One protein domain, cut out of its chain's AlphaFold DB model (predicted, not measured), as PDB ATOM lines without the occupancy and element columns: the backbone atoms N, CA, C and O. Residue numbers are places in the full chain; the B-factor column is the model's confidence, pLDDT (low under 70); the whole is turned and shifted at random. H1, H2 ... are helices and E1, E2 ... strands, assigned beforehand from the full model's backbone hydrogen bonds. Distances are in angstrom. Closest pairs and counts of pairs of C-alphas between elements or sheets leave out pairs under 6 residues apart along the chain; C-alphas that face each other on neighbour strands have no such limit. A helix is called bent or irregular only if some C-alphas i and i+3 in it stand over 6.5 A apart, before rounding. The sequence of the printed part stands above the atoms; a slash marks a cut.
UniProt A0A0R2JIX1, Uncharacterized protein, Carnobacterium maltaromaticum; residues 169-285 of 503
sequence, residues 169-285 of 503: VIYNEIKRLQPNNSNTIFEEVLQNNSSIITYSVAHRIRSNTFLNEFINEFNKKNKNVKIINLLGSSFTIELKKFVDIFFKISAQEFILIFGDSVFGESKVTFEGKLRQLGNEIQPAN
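AT A GLANCE: This is residues 169 to 285 of the 503 residues of an uncharacterized protein of Carnobacterium maltaromaticum (UniProt A0A0R2JIX1). A small, strongly twisted three-strand sheet, E1 E2 E3, has helices H4 and H5 packed over one face as two layers, helices on one face of a sheet, while H6 folds back beside H5. At the other end of the longest axis H1 and H2 form a small head, joined to this body by few contacts: H1 meets the start of H4, and H2 meets the short H3. The printed part has 117 residues with six named helices and three named strands, in the order H1 H2 H3 H4 E1 E2 E3 H5 H6; the class is mixed, helices and strands. The sheet, in the order E1 E2 E3, is antiparallel, and the whole is compact, with a radius of gyration of the C-alphas of 14.4 A and spans of 41 by 30 by 24 A.

IN THESE COORDINATES: H1, residues 169 to 177, begins at C-alpha 169 (40.361, -20.349, 31.812) and is 12.0 A long. H2 is residues 179 to 191, 19.5 A, and H3 is residues 199 to 202, 5.0 A. H4, residues 208 to 221, is 19.9 A long. E1, residues 225 to 231, starts at C-alpha 225 (16.574, -6.160, 34.607) and spans 17.2 A; E2, residues 234 to 239, spans 15.9 A; E3, residues 246 to 250, spans 13.6 A. H5, residues 251 to 263, is 15.4 A long. H6, residues 270 to 280, is 15.8 A long and ends at C-alpha 280 (24.281, 0.460, 44.978). H2 and H5 are irregular: C-alphas 180 and 183, and C-alphas 257 and 260, are each 7.5 A apart.

HOW THE PARTS SIT: The strands form a meander, each the antiparallel neighbour of the one before. In the hairpin E1 and E2, N 228 and O 236 are within hydrogen-bond range at 2.8 A; in the hairpin E2 and E3, N 237 and O 247 are at 2.8 A. H4 is over E1, along the strands, at a height over the sheet of 9.2 A. H5, on the same face at 11.1 A, is the hub. It touches H4, closest C-alphas Phe 218 and Val 262, 5.6 A, at a steep tilt of 50 degrees. H5 and H6 form a helical hairpin, a shallow tilt of 15 degrees; H6 only grazes the sheet. H4 touches H1 with its residues 208 to 210 alone, the closest C-alphas being those of Ile 170 and Thr 209, 6.1 A apart. H2 and H3 only just touch, with 3 pairs of C-alphas within 8 A, the closest Ile 185 and Val 201, 6.5 A. Every O i to N i+4 pair is within hydrogen-bond range in H1 and H4, against 7 of 9 in H2, 6 of 9 in H5 and 5 of 7 in H6; H3 is too short for one.

THE WHOLE: The C-alphas farthest apart are those of Asn 193 and Asp 244, 43.4 A. The printed part has no cut and no long link. Mean pLDDT of the printed part is 88.0; residues 267 and 278 are under 70.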
ATOM      1  N   VAL A 169      40.354 -21.765  32.208       94.81
ATOM      2  CA  VAL A 169      40.361 -20.349  31.812       94.81
ATOM      3  C   VAL A 169      39.964 -19.481  33.002       94.81
ATOM      4  O   VAL A 169      40.738 -18.618  33.412       94.81
ATOM      5  N   ILE A 170      38.821 -19.784  33.627       96.12
ATOM      6  CA  ILE A 170      38.325 -19.084  34.818       96.12
ATOM      7  C   ILE A 170      39.346 -19.190  35.959       96.12
ATOM      8  O   ILE A 170      39.691 -18.186  36.580       96.12
ATOM      9  N   TYR A 171      39.895 -20.383  36.202       95.69
ATOM     10  CA  TYR A 171      40.908 -20.612  37.237       95.69
ATOM     11  C   TYR A 171      42.159 -19.736  37.058       95.69
ATOM     12  O   TYR A 171      42.608 -19.078  38.000       95.69
ATOM     13  N   ASN A 172      42.718 -19.701  35.844       95.12
ATOM     14  CA  ASN A 172      43.911 -18.912  35.548       95.12
ATOM     15  C   ASN A 172      43.627 -17.404  35.609       95.12
ATOM     16  O   ASN A 172      44.456 -16.641  36.109       95.12
ATOM     17  N   GLU A 173      42.450 -16.967  35.157       95.50
ATOM     18  CA  GLU A 173      42.021 -15.575  35.294       95.50
ATOM     19  C   GLU A 173      41.898 -15.154  36.760       95.50
ATOM     20  O   GLU A 173      42.415 -14.096  37.113       95.50
ATOM     21  N   ILE A 174      41.292 -15.981  37.622       95.62
ATOM     22  CA  ILE A 174      41.186 -15.705  39.063       95.62
ATOM     23  C   ILE A 174      42.579 -15.569  39.683       95.62
ATOM     24  O   ILE A 174      42.846 -14.583  40.370       95.62
ATOM     25  N   LYS A 175      43.505 -16.499  39.400       95.31
ATOM     26  CA  LYS A 175      44.890 -16.407  39.897       95.31
ATOM     27  C   LYS A 175      45.584 -15.113  39.480       95.31
ATOM     28  O   LYS A 175      46.290 -14.513  40.284       95.31
ATOM     29  N   ARG A 176      45.388 -14.688  38.229       94.69
ATOM     30  CA  ARG A 176      46.024 -13.489  37.672       94.69
ATOM     31  C   ARG A 176      45.416 -12.196  38.217       94.69
ATOM     32  O   ARG A 176      46.148 -11.272  38.546       94.69
ATOM     33  N   LEU A 177      44.087 -12.114  38.271       91.75
ATOM     34  CA  LEU A 177      43.357 -10.895  38.636       91.75
ATOM     35  C   LEU A 177      43.225 -10.715  40.154       91.75
ATOM     36  O   LEU A 177      42.997  -9.600  40.623       91.75
ATOM     37  N   GLN A 178      43.307 -11.807  40.918       91.75
ATOM     38  CA  GLN A 178      42.996 -11.839  42.348       91.75
ATOM     39  C   GLN A 178      43.991 -12.715  43.136       91.75
ATOM     40  O   GLN A 178      43.553 -13.583  43.895       91.75
ATOM     41  N   PRO A 179      45.319 -12.513  43.013       90.56
ATOM     42  CA  PRO A 179      46.315 -13.424  43.586       90.56
ATOM     43  C   PRO A 179      46.122 -13.649  45.094       90.56
ATOM     44  O   PRO A 179      46.111 -14.795  45.539       90.56
ATOM     45  N   ASN A 180      45.840 -12.581  45.851       91.12
ATOM     46  CA  ASN A 180      45.693 -12.624  47.312       91.12
ATOM     47  C   ASN A 180      44.442 -13.383  47.797       91.12
ATOM     48  O   ASN A 180      44.455 -13.916  48.901       91.12
ATOM     49  N   ASN A 181      43.382 -13.457  46.982       89.50
ATOM     50  CA  ASN A 181      42.103 -14.082  47.356       89.50
ATOM     51  C   ASN A 181      41.812 -15.370  46.568       89.50
ATOM     52  O   ASN A 181      40.787 -16.009  46.774       89.50
ATOM     53  N   SER A 182      42.690 -15.754  45.642       92.62
ATOM     54  CA  SER A 182      42.452 -16.890  44.749       92.62
ATOM     55  C   SER A 182      42.308 -18.216  45.505       92.62
ATOM     56  O   SER A 182      41.400 -18.991  45.213       92.62
ATOM     57  N   ASN A 183      43.140 -18.453  46.523       91.62
ATOM     58  CA  ASN A 183      43.114 -19.696  47.298       91.62
ATOM     59  C   ASN A 183      41.795 -19.889  48.053       91.62
ATOM     60  O   ASN A 183      41.233 -20.974  47.990       91.62
ATOM     61  N   THR A 184      41.267 -18.842  48.692       91.38
ATOM     62  CA  THR A 184      40.008 -18.939  49.449       91.38
ATOM     63  C   THR A 184      38.819 -19.222  48.533       91.38
ATOM     64  O   THR A 184      37.971 -20.047  48.859       91.38
ATOM     65  N   ILE A 185      38.793 -18.608  47.342       92.38
ATOM     66  CA  ILE A 185      37.801 -18.903  46.296       92.38
ATOM     67  C   ILE A 185      37.882 -20.378  45.879       92.38
ATOM     68  O   ILE A 185      36.859 -21.057  45.803       92.38
ATOM     69  N   PHE A 186      39.086 -20.895  45.612       93.25
ATOM     70  CA  PHE A 186      39.251 -22.284  45.182       93.25
ATOM     71  C   PHE A 186      38.923 -23.287  46.283       93.25
ATOM     72  O   PHE A 186      38.309 -24.307  45.993       93.25
ATOM     73  N   GLU A 187      39.298 -23.020  47.531       90.19
ATOM     74  CA  GLU A 187      38.966 -23.890  48.658       90.19
ATOM     75  C   GLU A 187      37.454 -24.060  48.801       90.19
ATOM     76  O   GLU A 187      36.981 -25.194  48.857       90.19
ATOM     77  N   GLU A 188      36.691 -22.966  48.763       90.31
ATOM     78  CA  GLU A 188      35.233 -23.013  48.909       90.31
ATOM     79  C   GLU A 188      34.563 -23.749  47.729       90.31
ATOM     80  O   GLU A 188      33.716 -24.620  47.932       90.31
ATOM     81  N   VAL A 189      35.000 -23.496  46.488       92.25
ATOM     82  CA  VAL A 189      34.453 -24.174  45.294       92.25
ATOM     83  C   VAL A 189      34.795 -25.671  45.273       92.25
ATOM     84  O   VAL A 189      33.965 -26.504  44.902       92.25
ATOM     85  N   LEU A 190      36.016 -26.045  45.667       91.50
ATOM     86  CA  LEU A 190      36.499 -27.428  45.574       91.50
ATOM     87  C   LEU A 190      36.074 -28.308  46.756       91.50
ATOM     88  O   LEU A 190      36.113 -29.536  46.625       91.50
ATOM     89  N   GLN A 191      35.652 -27.717  47.879       84.88
ATOM     90  CA  GLN A 191      35.055 -28.437  49.011       84.88
ATOM     91  C   GLN A 191      33.657 -28.991  48.686       84.88
ATOM     92  O   GLN A 191      33.313 -30.077  49.146       84.88
ATOM     93  N   ASN A 192      32.888 -28.326  47.818       75.06
ATOM     94  CA  ASN A 192      31.505 -28.700  47.485       75.06
ATOM     95  C   ASN A 192      31.370 -29.884  46.503       75.06
ATOM     96  O   ASN A 192      30.321 -30.065  45.886       75.06
ATOM     97  N   ASN A 193      32.422 -30.693  46.326       71.94
ATOM     98  CA  ASN A 193      32.454 -31.924  45.514       71.94
ATOM     99  C   ASN A 193      32.014 -31.812  44.041       71.94
ATOM    100  O   ASN A 193      31.897 -32.835  43.369       71.94
ATOM    101  N   SER A 194      31.803 -30.605  43.520       78.00
ATOM    102  CA  SER A 194      31.209 -30.381  42.198       78.00
ATOM    103  C   SER A 194      32.009 -29.430  41.315       78.00
ATOM    104  O   SER A 194      31.703 -29.314  40.135       78.00
ATOM    105  N   SER A 195      33.036 -28.747  41.840       90.44
ATOM    106  CA  SER A 195      33.774 -27.691  41.118       90.44
ATOM    107  C   SER A 195      32.872 -26.655  40.432       90.44
ATOM    108  O   SER A 195      33.318 -25.952  39.526       90.44
ATOM    109  N   ILE A 196      31.606 -26.580  40.836       92.88
ATOM    110  CA  ILE A 196      30.618 -25.642  40.331       92.88
ATOM    111  C   ILE A 196      30.697 -24.428  41.240       92.88
ATOM    112  O   ILE A 196      30.663 -24.542  42.467       92.88
ATOM    113  N   ILE A 197      30.829 -23.262  40.627       94.12
ATOM    114  CA  ILE A 197      30.773 -21.994  41.333       94.12
ATOM    115  C   ILE A 197      29.332 -21.800  41.804       94.12
ATOM    116  O   ILE A 197      28.402 -21.752  41.004       94.12
ATOM    117  N   THR A 198      29.160 -21.693  43.115       92.06
ATOM    118  CA  THR A 198      27.876 -21.449  43.773       92.06
ATOM    119  C   THR A 198      27.674 -19.962  44.039       92.06
ATOM    120  O   THR A 198      28.616 -19.164  44.003       92.06
ATOM    121  N   TYR A 199      26.442 -19.589  44.393       91.06
ATOM    122  CA  TYR A 199      26.108 -18.227  44.806       91.06
ATOM    123  C   TYR A 199      27.010 -17.708  45.946       91.06
ATOM    124  O   TYR A 199      27.442 -16.551  45.915       91.06
ATOM    125  N   SER A 200      27.377 -18.578  46.898       89.69
ATOM    126  CA  SER A 200      28.222 -18.226  48.050       89.69
ATOM    127  C   SER A 200      29.597 -17.664  47.669       89.69
ATOM    128  O   SER A 200      30.135 -16.830  48.396       89.69
ATOM    129  N   VAL A 201      30.141 -18.050  46.508       93.00
ATOM    130  CA  VAL A 201      31.459 -17.599  46.030       93.00
ATOM    131  C   VAL A 201      31.355 -16.656  44.836       93.00
ATOM    132  O   VAL A 201      32.240 -15.824  44.642       93.00
ATOM    133  N   ALA A 202      30.285 -16.753  44.044       94.56
ATOM    134  CA  ALA A 202      30.115 -16.057  42.770       94.56
ATOM    135  C   ALA A 202      30.441 -14.555  42.835       94.56
ATOM    136  O   ALA A 202      31.164 -14.040  41.984       94.56
ATOM    137  N   HIS A 203      29.975 -13.862  43.878       93.06
ATOM    138  CA  HIS A 203      30.192 -12.422  44.055       93.06
ATOM    139  C   HIS A 203      31.669 -12.031  44.238       93.06
ATOM    140  O   HIS A 203      32.040 -10.880  44.022       93.06
ATOM    141  N   ARG A 204      32.534 -12.976  44.622       93.69
ATOM    142  CA  ARG A 204      33.968 -12.742  44.843       93.69
ATOM    143  C   ARG A 204      34.796 -12.888  43.571       93.69
ATOM    144  O   ARG A 204      35.973 -12.533  43.588       93.69
ATOM    145  N   ILE A 205      34.232 -13.410  42.482       94.88
ATOM    146  CA  ILE A 205      34.976 -13.770  41.270       94.88
ATOM    147  C   ILE A 205      35.012 -12.595  40.288       94.88
ATOM    148  O   ILE A 205      33.979 -12.077  39.878       94.88
ATOM    149  N   ARG A 206      36.219 -12.202  39.860       93.62
ATOM    150  CA  ARG A 206      36.440 -11.114  38.880       93.62
ATOM    151  C   ARG A 206      36.855 -11.599  37.485       93.62
ATOM    152  O   ARG A 206      37.276 -10.793  36.664       93.62
ATOM    153  N   SER A 207      36.791 -12.903  37.221       95.25
ATOM    154  CA  SER A 207      37.090 -13.470  35.898       95.25
ATOM    155  C   SER A 207      36.102 -12.940  34.855       95.25
ATOM    156  O   SER A 207      34.896 -13.094  35.015       95.25
ATOM    157  N   ASN A 208      36.606 -12.359  33.764       93.88
ATOM    158  CA  ASN A 208      35.761 -11.863  32.675       93.88
ATOM    159  C   ASN A 208      34.995 -13.009  32.012       93.88
ATOM    160  O   ASN A 208      33.831 -12.844  31.659       93.88
ATOM    161  N   THR A 209      35.638 -14.172  31.874       94.69
ATOM    162  CA  THR A 209      34.995 -15.377  31.340       94.69
ATOM    163  C   THR A 209      33.778 -15.761  32.187       94.69
ATOM    164  O   THR A 209      32.680 -15.902  31.651       94.69
ATOM    165  N   PHE A 210      33.942 -15.818  33.512       95.88
ATOM    166  CA  PHE A 210      32.841 -16.076  34.443       95.88
ATOM    167  C   PHE A 210      31.756 -14.990  34.396       95.88
ATOM    168  O   PHE A 210      30.571 -15.301  34.305       95.88
ATOM    169  N   LEU A 211      32.139 -13.710  34.439       96.06
ATOM    170  CA  LEU A 211      31.181 -12.602  34.454       96.06
ATOM    171  C   LEU A 211      30.348 -12.549  33.166       96.06
ATOM    172  O   LEU A 211      29.153 -12.278  33.228       96.06
ATOM    173  N   ASN A 212      30.939 -12.856  32.011       94.88
ATOM    174  CA  ASN A 212      30.205 -12.940  30.747       94.88
ATOM    175  C   ASN A 212      29.221 -14.118  30.726       94.88
ATOM    176  O   ASN A 212      28.099 -13.975  30.241       94.88
ATOM    177  N   GLU A 213      29.606 -15.270  31.277       94.69
ATOM    178  CA  GLU A 213      28.693 -16.403  31.453       94.69
ATOM    179  C   GLU A 213      27.527 -16.042  32.386       94.69
ATOM    180  O   GLU A 213      26.366 -16.283  32.051       94.69
ATOM    181  N   PHE A 214      27.818 -15.363  33.501       95.94
ATOM    182  CA  PHE A 214      26.808 -14.847  34.423       95.94
ATOM    183  C   PHE A 214      25.843 -13.880  33.735       95.94
ATOM    184  O   PHE A 214      24.633 -14.022  33.892       95.94
ATOM    185  N   ILE A 215      26.348 -12.936  32.932       95.69
ATOM    186  CA  ILE A 215      25.523 -12.002  32.150       95.69
ATOM    187  C   ILE A 215      24.552 -12.760  31.243       95.69
ATOM    188  O   ILE A 215      23.361 -12.443  31.210       95.69
ATOM    189  N   ASN A 216      25.048 -13.768  30.523       94.25
ATOM    190  CA  ASN A 216      24.237 -14.556  29.600       94.25
ATOM    191  C   ASN A 216      23.116 -15.300  30.329       94.25
ATOM    192  O   ASN A 216      21.959 -15.226  29.918       94.25
ATOM    193  N   GLU A 217      23.433 -15.993  31.422       93.69
ATOM    194  CA  GLU A 217      22.438 -16.736  32.198       93.69
ATOM    195  C   GLU A 217      21.455 -15.816  32.930       93.69
ATOM    196  O   GLU A 217      20.252 -16.085  32.947       93.69
ATOM    197  N   PHE A 218      21.929 -14.692  33.468       94.25
ATOM    198  CA  PHE A 218      21.074 -13.690  34.094       94.25
ATOM    199  C   PHE A 218      20.066 -13.112  33.098       94.25
ATOM    200  O   PHE A 218      18.865 -13.134  33.360       94.25
ATOM    201  N   ASN A 219      20.526 -12.664  31.927       94.50
ATOM    202  CA  ASN A 219      19.666 -12.061  30.907       94.50
ATOM    203  C   ASN A 219      18.664 -13.053  30.297       94.50
ATOM    204  O   ASN A 219      17.596 -12.639  29.847       94.50
ATOM    205  N   LYS A 220      18.976 -14.357  30.275       91.88
ATOM    206  CA  LYS A 220      18.015 -15.396  29.864       91.88
ATOM    207  C   LYS A 220      16.885 -15.561  30.881       91.88
ATOM    208  O   LYS A 220      15.736 -15.766  30.492       91.88
ATOM    209  N   LYS A 221      17.209 -15.508  32.177       89.62
ATOM    210  CA  LYS A 221      16.263 -15.785  33.270       89.62
ATOM    211  C   LYS A 221      15.484 -14.547  33.720       89.62
ATOM    212  O   LYS A 221      14.332 -14.672  34.133       89.62
ATOM    213  N   ASN A 222      16.079 -13.357  33.641       87.31
ATOM    214  CA  ASN A 222      15.487 -12.117  34.132       87.31
ATOM    215  C   ASN A 222      14.847 -11.302  33.000       87.31
ATOM    216  O   ASN A 222      15.470 -11.013  31.985       87.31
ATOM    217  N   LYS A 223      13.581 -10.911  33.185       85.88
ATOM    218  CA  LYS A 223      12.816 -10.123  32.199       85.88
ATOM    219  C   LYS A 223      12.729  -8.635  32.535       85.88
ATOM    220  O   LYS A 223      12.316  -7.854  31.679       85.88
ATOM    221  N   ASN A 224      13.054  -8.254  33.769       86.12
ATOM    222  CA  ASN A 224      12.817  -6.908  34.293       86.12
ATOM    223  C   ASN A 224      14.102  -6.080  34.364       86.12
ATOM    224  O   ASN A 224      14.048  -4.859  34.226       86.12
ATOM    225  N   VAL A 225      15.235  -6.748  34.567       90.38
ATOM    226  CA  VAL A 225      16.574  -6.160  34.607       90.38
ATOM    227  C   VAL A 225      17.417  -6.857  33.552       90.38
ATOM    228  O   VAL A 225      17.407  -8.084  33.477       90.38
ATOM    229  N   LYS A 226      18.152  -6.084  32.757       93.31
ATOM    230  CA  LYS A 226      19.059  -6.594  31.733       93.31
ATOM    231  C   LYS A 226      20.450  -6.022  31.957       93.31
ATOM    232  O   LYS A 226      20.597  -4.816  32.110       93.31
ATOM    233  N   ILE A 227      21.472  -6.867  31.939       95.69
ATOM    234  CA  ILE A 227      22.864  -6.417  31.897       95.69
ATOM    235  C   ILE A 227      23.236  -6.176  30.433       95.69
ATOM    236  O   ILE A 227      23.133  -7.077  29.602       95.69
ATOM    237  N   ILE A 228      23.639  -4.950  30.114       94.06
ATOM    238  CA  ILE A 228      23.961  -4.506  28.756       94.06
ATOM    239  C   ILE A 228      25.408  -4.837  28.408       94.06
ATOM    240  O   ILE A 228      25.676  -5.384  27.342       94.06
ATOM    241  N   ASN A 229      26.343  -4.514  29.302       92.62
ATOM    242  CA  ASN A 229      27.759  -4.818  29.126       92.62
ATOM    243  C   ASN A 229      28.515  -4.858  30.466       92.62
ATOM    244  O   ASN A 229      27.988  -4.490  31.520       92.62
ATOM    245  N   LEU A 230      29.770  -5.304  30.394       93.12
ATOM    246  CA  LEU A 230      30.755  -5.281  31.472       93.12
ATOM    247  C   LEU A 230      31.836  -4.242  31.135       93.12
ATOM    248  O   LEU A 230      32.518  -4.363  30.119       93.12
ATOM    249  N   LEU A 231      32.002  -3.233  31.991       87.75
ATOM    250  CA  LEU A 231      33.042  -2.207  31.891       87.75
ATOM    251  C   LEU A 231      33.962  -2.305  33.111       87.75
ATOM    252  O   LEU A 231      33.602  -1.912  34.223       87.75
ATOM    253  N   GLY A 232      35.164  -2.850  32.909       85.25
ATOM    254  CA  GLY A 232      36.080  -3.154  34.008       85.25
ATOM    255  C   GLY A 232      35.465  -4.183  34.958       85.25
ATOM    256  O   GLY A 232      35.179  -5.303  34.553       85.25
ATOM    257  N   SER A 233      35.243  -3.800  36.216       86.38
ATOM    258  CA  SER A 233      34.591  -4.626  37.245       86.38
ATOM    259  C   SER A 233      33.136  -4.224  37.518       86.38
ATOM    260  O   SER A 233      32.591  -4.562  38.569       86.38
ATOM    261  N   SER A 234      32.516  -3.447  36.627       92.94
ATOM    262  CA  SER A 234      31.153  -2.934  36.792       92.94
ATOM    263  C   SER A 234      30.249  -3.368  35.647       92.94
ATOM    264  O   SER A 234      30.650  -3.339  34.486       92.94
ATOM    265  N   PHE A 235      29.011  -3.717  35.971       95.56
ATOM    266  CA  PHE A 235      27.960  -3.929  34.992       95.56
ATOM    267  C   PHE A 235      27.270  -2.613  34.662       95.56
ATOM    268  O   PHE A 235      26.983  -1.812  35.555       95.56
ATOM    269  N   THR A 236      26.961  -2.430  33.380       94.81
ATOM    270  CA  THR A 236      25.931  -1.481  32.960       94.81
ATOM    271  C   THR A 236      24.629  -2.243  32.815       94.81
ATOM    272  O   THR A 236      24.573  -3.236  32.089       94.81
ATOM    273  N   ILE A 237      23.584  -1.788  33.487       94.00
ATOM    274  CA  ILE A 237      22.278  -2.429  33.509       94.00
ATOM    275  C   ILE A 237      21.202  -1.479  32.997       94.00
ATOM    276  O   ILE A 237      21.304  -0.262  33.121       94.00
ATOM    277  N   GLU A 238      20.155  -2.062  32.441       90.38
ATOM    278  CA  GLU A 238      18.939  -1.390  32.019       90.38
ATOM    279  C   GLU A 238      17.761  -2.037  32.744       90.38
ATOM    280  O   GLU A 238      17.671  -3.263  32.883       90.38
ATOM    281  N   LEU A 239      16.837  -1.204  33.202       86.00
ATOM    282  CA  LEU A 239      15.579  -1.659  33.766       86.00
ATOM    283  C   LEU A 239      14.506  -1.528  32.705       86.00
ATOM    284  O   LEU A 239      14.273  -0.441  32.198       86.00
ATOM    285  N   LYS A 240      13.780  -2.608  32.420       82.06
ATOM    286  CA  LYS A 240      12.786  -2.629  31.335       82.06
ATOM    287  C   LYS A 240      11.694  -1.558  31.480       82.06
ATOM    288  O   LYS A 240      11.104  -1.134  30.493       82.06
ATOM    289  N   LYS A 241      11.413  -1.127  32.714       76.88
ATOM    290  CA  LYS A 241      10.460  -0.046  33.012       76.88
ATOM    291  C   LYS A 241      10.964   1.337  32.559       76.88
ATOM    292  O   LYS A 241      10.152   2.233  32.352       76.88
ATOM    293  N   PHE A 242      12.275   1.502  32.405       76.19
ATOM    294  CA  PHE A 242      12.966   2.758  32.144       76.19
ATOM    295  C   PHE A 242      13.808   2.634  30.869       76.19
ATOM    296  O   PHE A 242      15.000   2.347  30.919       76.19
ATOM    297  N   VAL A 243      13.154   2.822  29.721       75.75
ATOM    298  CA  VAL A 243      13.809   2.768  28.405       75.75
ATOM    299  C   VAL A 243      14.846   3.889  28.293       75.75
ATOM    300  O   VAL A 243      14.581   5.010  28.725       75.75
ATOM    301  N   ASP A 244      16.007   3.578  27.711       80.31
ATOM    302  CA  ASP A 244      17.133   4.500  27.483       80.31
ATOM    303  C   ASP A 244      17.796   5.065  28.754       80.31
ATOM    304  O   ASP A 244      18.581   6.017  28.679       80.31
ATOM    305  N   ILE A 245      17.532   4.464  29.919       80.88
ATOM    306  CA  ILE A 245      18.189   4.810  31.183       80.88
ATOM    307  C   ILE A 245      19.098   3.662  31.606       80.88
ATOM    308  O   ILE A 245      18.647   2.558  31.921       80.88
ATOM    309  N   PHE A 246      20.396   3.954  31.645       87.25
ATOM    310  CA  PHE A 246      21.424   2.989  31.998       87.25
ATOM    311  C   PHE A 246      21.995   3.290  33.376       87.25
ATOM    312  O   PHE A 246      22.334   4.433  33.700       87.25
ATOM    313  N   PHE A 247      22.165   2.239  34.163       86.44
ATOM    314  CA  PHE A 247      22.751   2.299  35.491       86.44
ATOM    315  C   PHE A 247      24.055   1.517  35.533       86.44
ATOM    316  O   PHE A 247      24.226   0.538  34.818       86.44
ATOM    317  N   LYS A 248      24.976   1.941  36.385       90.19
ATOM    318  CA  LYS A 248      26.254   1.299  36.648       90.19
ATOM    319  C   LYS A 248      26.257   0.760  38.072       90.19
ATOM    320  O   LYS A 248      25.858   1.463  38.993       90.19
ATOM    321  N   ILE A 249      26.752  -0.458  38.245       92.25
ATOM    322  CA  ILE A 249      26.930  -1.112  39.548       92.25
ATOM    323  C   ILE A 249      28.135  -2.039  39.497       92.25
ATOM    324  O   ILE A 249      28.470  -2.570  38.437       92.25
ATOM    325  N   SER A 250      28.816  -2.236  40.624       94.56
ATOM    326  CA  SER A 250      29.896  -3.219  40.681       94.56
ATOM    327  C   SER A 250      29.353  -4.630  40.409       94.56
ATOM    328  O   SER A 250      28.257  -4.989  40.837       94.56
ATOM    329  N   ALA A 251      30.119  -5.455  39.695       95.19
ATOM    330  CA  ALA A 251      29.703  -6.825  39.409       95.19
ATOM    331  C   ALA A 251      29.500  -7.642  40.696       95.19
ATOM    332  O   ALA A 251      28.579  -8.448  40.777       95.19
ATOM    333  N   GLN A 252      30.325  -7.384  41.714       94.69
ATOM    334  CA  GLN A 252      30.230  -8.011  43.030       94.69
ATOM    335  C   GLN A 252      28.882  -7.722  43.702       94.69
ATOM    336  O   GLN A 252      28.178  -8.666  44.055       94.69
ATOM    337  N   GLU A 253      28.505  -6.445  43.831       93.44
ATOM    338  CA  GLU A 253      27.245  -6.062  44.485       93.44
ATOM    339  C   GLU A 253      26.034  -6.558  43.695       93.44
ATOM    340  O   GLU A 253      25.085  -7.103  44.255       93.44
ATOM    341  N   PHE A 254      26.093  -6.477  42.365       95.00
ATOM    342  CA  PHE A 254      25.014  -6.999  41.535       95.00
ATOM    343  C   PHE A 254      24.811  -8.508  41.724       95.00
ATOM    344  O   PHE A 254      23.675  -8.972  41.835       95.00
ATOM    345  N   ILE A 255      25.900  -9.283  41.780       94.94
ATOM    346  CA  ILE A 255      25.826 -10.726  42.030       94.94
ATOM    347  C   ILE A 255      25.326 -11.006  43.451       94.94
ATOM    348  O   ILE A 255      24.587 -11.967  43.619       94.94
ATOM    349  N   LEU A 256      25.644 -10.190  44.461       92.62
ATOM    350  CA  LEU A 256      25.065 -10.338  45.805       92.62
ATOM    351  C   LEU A 256      23.543 -10.133  45.809       92.62
ATOM    352  O   LEU A 256      22.825 -10.877  46.465       92.62
ATOM    353  N   ILE A 257      23.031  -9.164  45.055       90.75
ATOM    354  CA  ILE A 257      21.593  -8.853  45.051       90.75
ATOM    355  C   ILE A 257      20.795  -9.849  44.196       90.75
ATOM    356  O   ILE A 257      19.687 -10.254  44.556       90.75
ATOM    357  N   PHE A 258      21.335 -10.223  43.032       91.88
ATOM    358  CA  PHE A 258      20.610 -10.980  42.008       91.88
ATOM    359  C   PHE A 258      21.168 -12.373  41.721       91.88
ATOM    360  O   PHE A 258      20.547 -13.128  40.967       91.88
ATOM    361  N   GLY A 259      22.323 -12.741  42.271       91.06
ATOM    362  CA  GLY A 259      22.984 -14.009  41.967       91.06
ATOM    363  C   GLY A 259      22.124 -15.216  42.321       91.06
ATOM    364  O   GLY A 259      22.044 -16.162  41.542       91.06
ATOM    365  N   ASP A 260      21.378 -15.147  43.418       89.12
ATOM    366  CA  ASP A 260      20.414 -16.172  43.825       89.12
ATOM    367  C   ASP A 260      19.396 -16.529  42.716       89.12
ATOM    368  O   ASP A 260      19.011 -17.689  42.577       89.12
ATOM    369  N   SER A 261      19.005 -15.574  41.864       87.38
ATOM    370  CA  SER A 261      18.100 -15.803  40.727       87.38
ATOM    371  C   SER A 261      18.757 -16.579  39.582       87.38
ATOM    372  O   SER A 261      18.080 -17.287  38.835       87.38
ATOM    373  N   VAL A 262      20.082 -16.486  39.465       90.62
ATOM    374  CA  VAL A 262      20.877 -17.223  38.481       90.62
ATOM    375  C   VAL A 262      21.158 -18.637  38.977       90.62
ATOM    376  O   VAL A 262      20.987 -19.590  38.212       90.62
ATOM    377  N   PHE A 263      21.510 -18.776  40.256       89.06
ATOM    378  CA  PHE A 263      21.889 -20.045  40.884       89.06
ATOM    379  C   PHE A 263      20.706 -20.848  41.457       89.06
ATOM    380  O   PHE A 263      20.891 -21.989  41.860       89.06
ATOM    381  N   GLY A 264      19.480 -20.309  41.436       79.31
ATOM    382  CA  GLY A 264      18.266 -21.031  41.845       79.31
ATOM    383  C   GLY A 264      17.988 -21.024  43.353       79.31
ATOM    384  O   GLY A 264      17.228 -21.854  43.838       79.31
ATOM    385  N   GLU A 265      18.564 -20.075  44.091       72.62
ATOM    386  CA  GLU A 265      18.475 -19.963  45.556       72.62
ATOM    387  C   GLU A 265      17.524 -18.836  46.020       72.62
ATOM    388  O   GLU A 265      17.604 -18.374  47.158       72.62
ATOM    389  N   SER A 266      16.629 -18.356  45.147       71.25
ATOM    390  CA  SER A 266      15.877 -17.114  45.382       71.25
ATOM    391  C   SER A 266      14.928 -17.184  46.583       71.25
ATOM    392  O   SER A 266      13.838 -17.745  46.491       71.25
ATOM    393  N   LYS A 267      15.310 -16.532  47.689       65.00
ATOM    394  CA  LYS A 267      14.470 -16.362  48.895       65.00
ATOM    395  C   LYS A 267      13.802 -14.990  48.981       65.00
ATOM    396  O   LYS A 267      12.804 -14.838  49.678       65.00
ATOM    397  N   VAL A 268      14.359 -13.992  48.295       73.00
ATOM    398  CA  VAL A 268      13.918 -12.593  48.373       73.00
ATOM    399  C   VAL A 268      12.984 -12.272  47.209       73.00
ATOM    400  O   VAL A 268      13.231 -12.677  46.069       73.00
ATOM    401  N   THR A 269      11.911 -11.531  47.487       78.25
ATOM    402  CA  THR A 269      10.990 -11.048  46.451       78.25
ATOM    403  C   THR A 269      11.703 -10.084  45.501       78.25
ATOM    404  O   THR A 269      12.653  -9.395  45.872       78.25
ATOM    405  N   PHE A 270      11.232 -10.000  44.256       76.56
ATOM    406  CA  PHE A 270      11.812  -9.093  43.261       76.56
ATOM    407  C   PHE A 270      11.800  -7.622  43.724       76.56
ATOM    408  O   PHE A 270      12.765  -6.899  43.503       76.56
ATOM    409  N   GLU A 271      10.752  -7.200  44.435       72.38
ATOM    410  CA  GLU A 271      10.648  -5.858  45.026       72.38
ATOM    411  C   GLU A 271      11.721  -5.600  46.091       72.38
ATOM    412  O   GLU A 271      12.325  -4.528  46.105       72.38
ATOM    413  N   GLY A 272      12.009  -6.587  46.947       73.88
ATOM    414  CA  GLY A 272      13.093  -6.490  47.927       73.88
ATOM    415  C   GLY A 272      14.463  -6.330  47.263       73.88
ATOM    416  O   GLY A 272      15.267  -5.515  47.708       73.88
ATOM    417  N   LYS A 273      14.696  -7.036  46.148       80.69
ATOM    418  CA  LYS A 273      15.932  -6.916  45.355       80.69
ATOM    419  C   LYS A 273      16.068  -5.555  44.685       80.69
ATOM    420  O   LYS A 273      17.158  -5.001  44.666       80.69
ATOM    421  N   LEU A 274      14.973  -4.994  44.166       76.75
ATOM    422  CA  LEU A 274      14.988  -3.640  43.605       76.75
ATOM    423  C   LEU A 274      15.349  -2.588  44.655       76.75
ATOM    424  O   LEU A 274      16.084  -1.664  44.329       76.75
ATOM    425  N   ARG A 275      14.892  -2.748  45.906       71.75
ATOM    426  CA  ARG A 275      15.287  -1.835  46.988       71.75
ATOM    427  C   ARG A 275      16.792  -1.864  47.232       71.75
ATOM    428  O   ARG A 275      17.421  -0.821  47.226       71.75
ATOM    429  N   GLN A 276      17.366  -3.058  47.372       76.75
ATOM    430  CA  GLN A 276      18.813  -3.219  47.565       76.75
ATOM    431  C   GLN A 276      19.618  -2.708  46.367       76.75
ATOM    432  O   GLN A 276      20.627  -2.039  46.547       76.75
ATOM    433  N   LEU A 277      19.149  -2.988  45.145       79.56
ATOM    434  CA  LEU A 277      19.754  -2.478  43.916       79.56
ATOM    435  C   LEU A 277      19.817  -0.955  43.917       79.56
ATOM    436  O   LEU A 277      20.830  -0.393  43.508       79.56
ATOM    437  N   GLY A 278      18.758  -0.311  44.400       69.25
ATOM    438  CA  GLY A 278      18.695   1.130  44.519       69.25
ATOM    439  C   GLY A 278      19.863   1.745  45.240       69.25
ATOM    440  O   GLY A 278      20.371   2.761  44.779       69.25
ATOM    441  N   ASN A 279      20.330   1.085  46.290       71.75
ATOM    442  CA  ASN A 279      21.367   1.622  47.152       71.75
ATOM    443  C   ASN A 279      22.756   1.599  46.518       71.75
ATOM    444  O   ASN A 279      23.625   2.377  46.887       71.75
ATOM    445  N   GLU A 280      22.955   0.741  45.525       77.44
ATOM    446  CA  GLU A 280      24.281   0.460  44.978       77.44
ATOM    447  C   GLU A 280      24.480   1.009  43.559       77.44
ATOM    448  O   GLU A 280      25.615   1.153  43.094       77.44
ATOM    449  N   ILE A 281      23.396   1.289  42.831       78.38
ATOM    450  CA  ILE A 281      23.494   1.713  41.432       78.38
ATOM    451  C   ILE A 281      23.716   3.223  41.294       78.38
ATOM    452  O   ILE A 281      23.276   4.022  42.109       78.38
ATOM    453  N   GLN A 282      24.368   3.619  40.205       79.88
ATOM    454  CA  GLN A 282      24.581   5.015  39.820       79.88
ATOM    455  C   GLN A 282      24.190   5.218  38.353       79.88
ATOM    456  O   GLN A 282      24.257   4.266  37.579       79.88
ATOM    457  N   PRO A 283      23.831   6.430  37.903       77.44
ATOM    458  CA  PRO A 283      23.637   6.703  36.483       77.44
ATOM    459  C   PRO A 283      24.909   6.376  35.692       77.44
ATOM    460  O   PRO A 283      26.006   6.802  36.054       77.44
ATOM    461  N   ALA A 284      24.781   5.625  34.598       81.38
ATOM    462  CA  ALA A 284      25.940   5.221  33.802       81.38
ATOM    463  C   ALA A 284      26.539   6.381  32.986       81.38
ATOM    464  O   ALA A 284      27.703   6.322  32.594       81.38
ATOM    465  N   ASN A 285      25.743   7.416  32.698       79.38
ATOM    466  CA  ASN A 285      26.133   8.601  31.932       79.38
ATOM    467  C   ASN A 285      25.211   9.800  32.233       79.38
ATOM    468  O   ASN A 285      24.151   9.642  32.843       79.38
TER     469      ASN A 285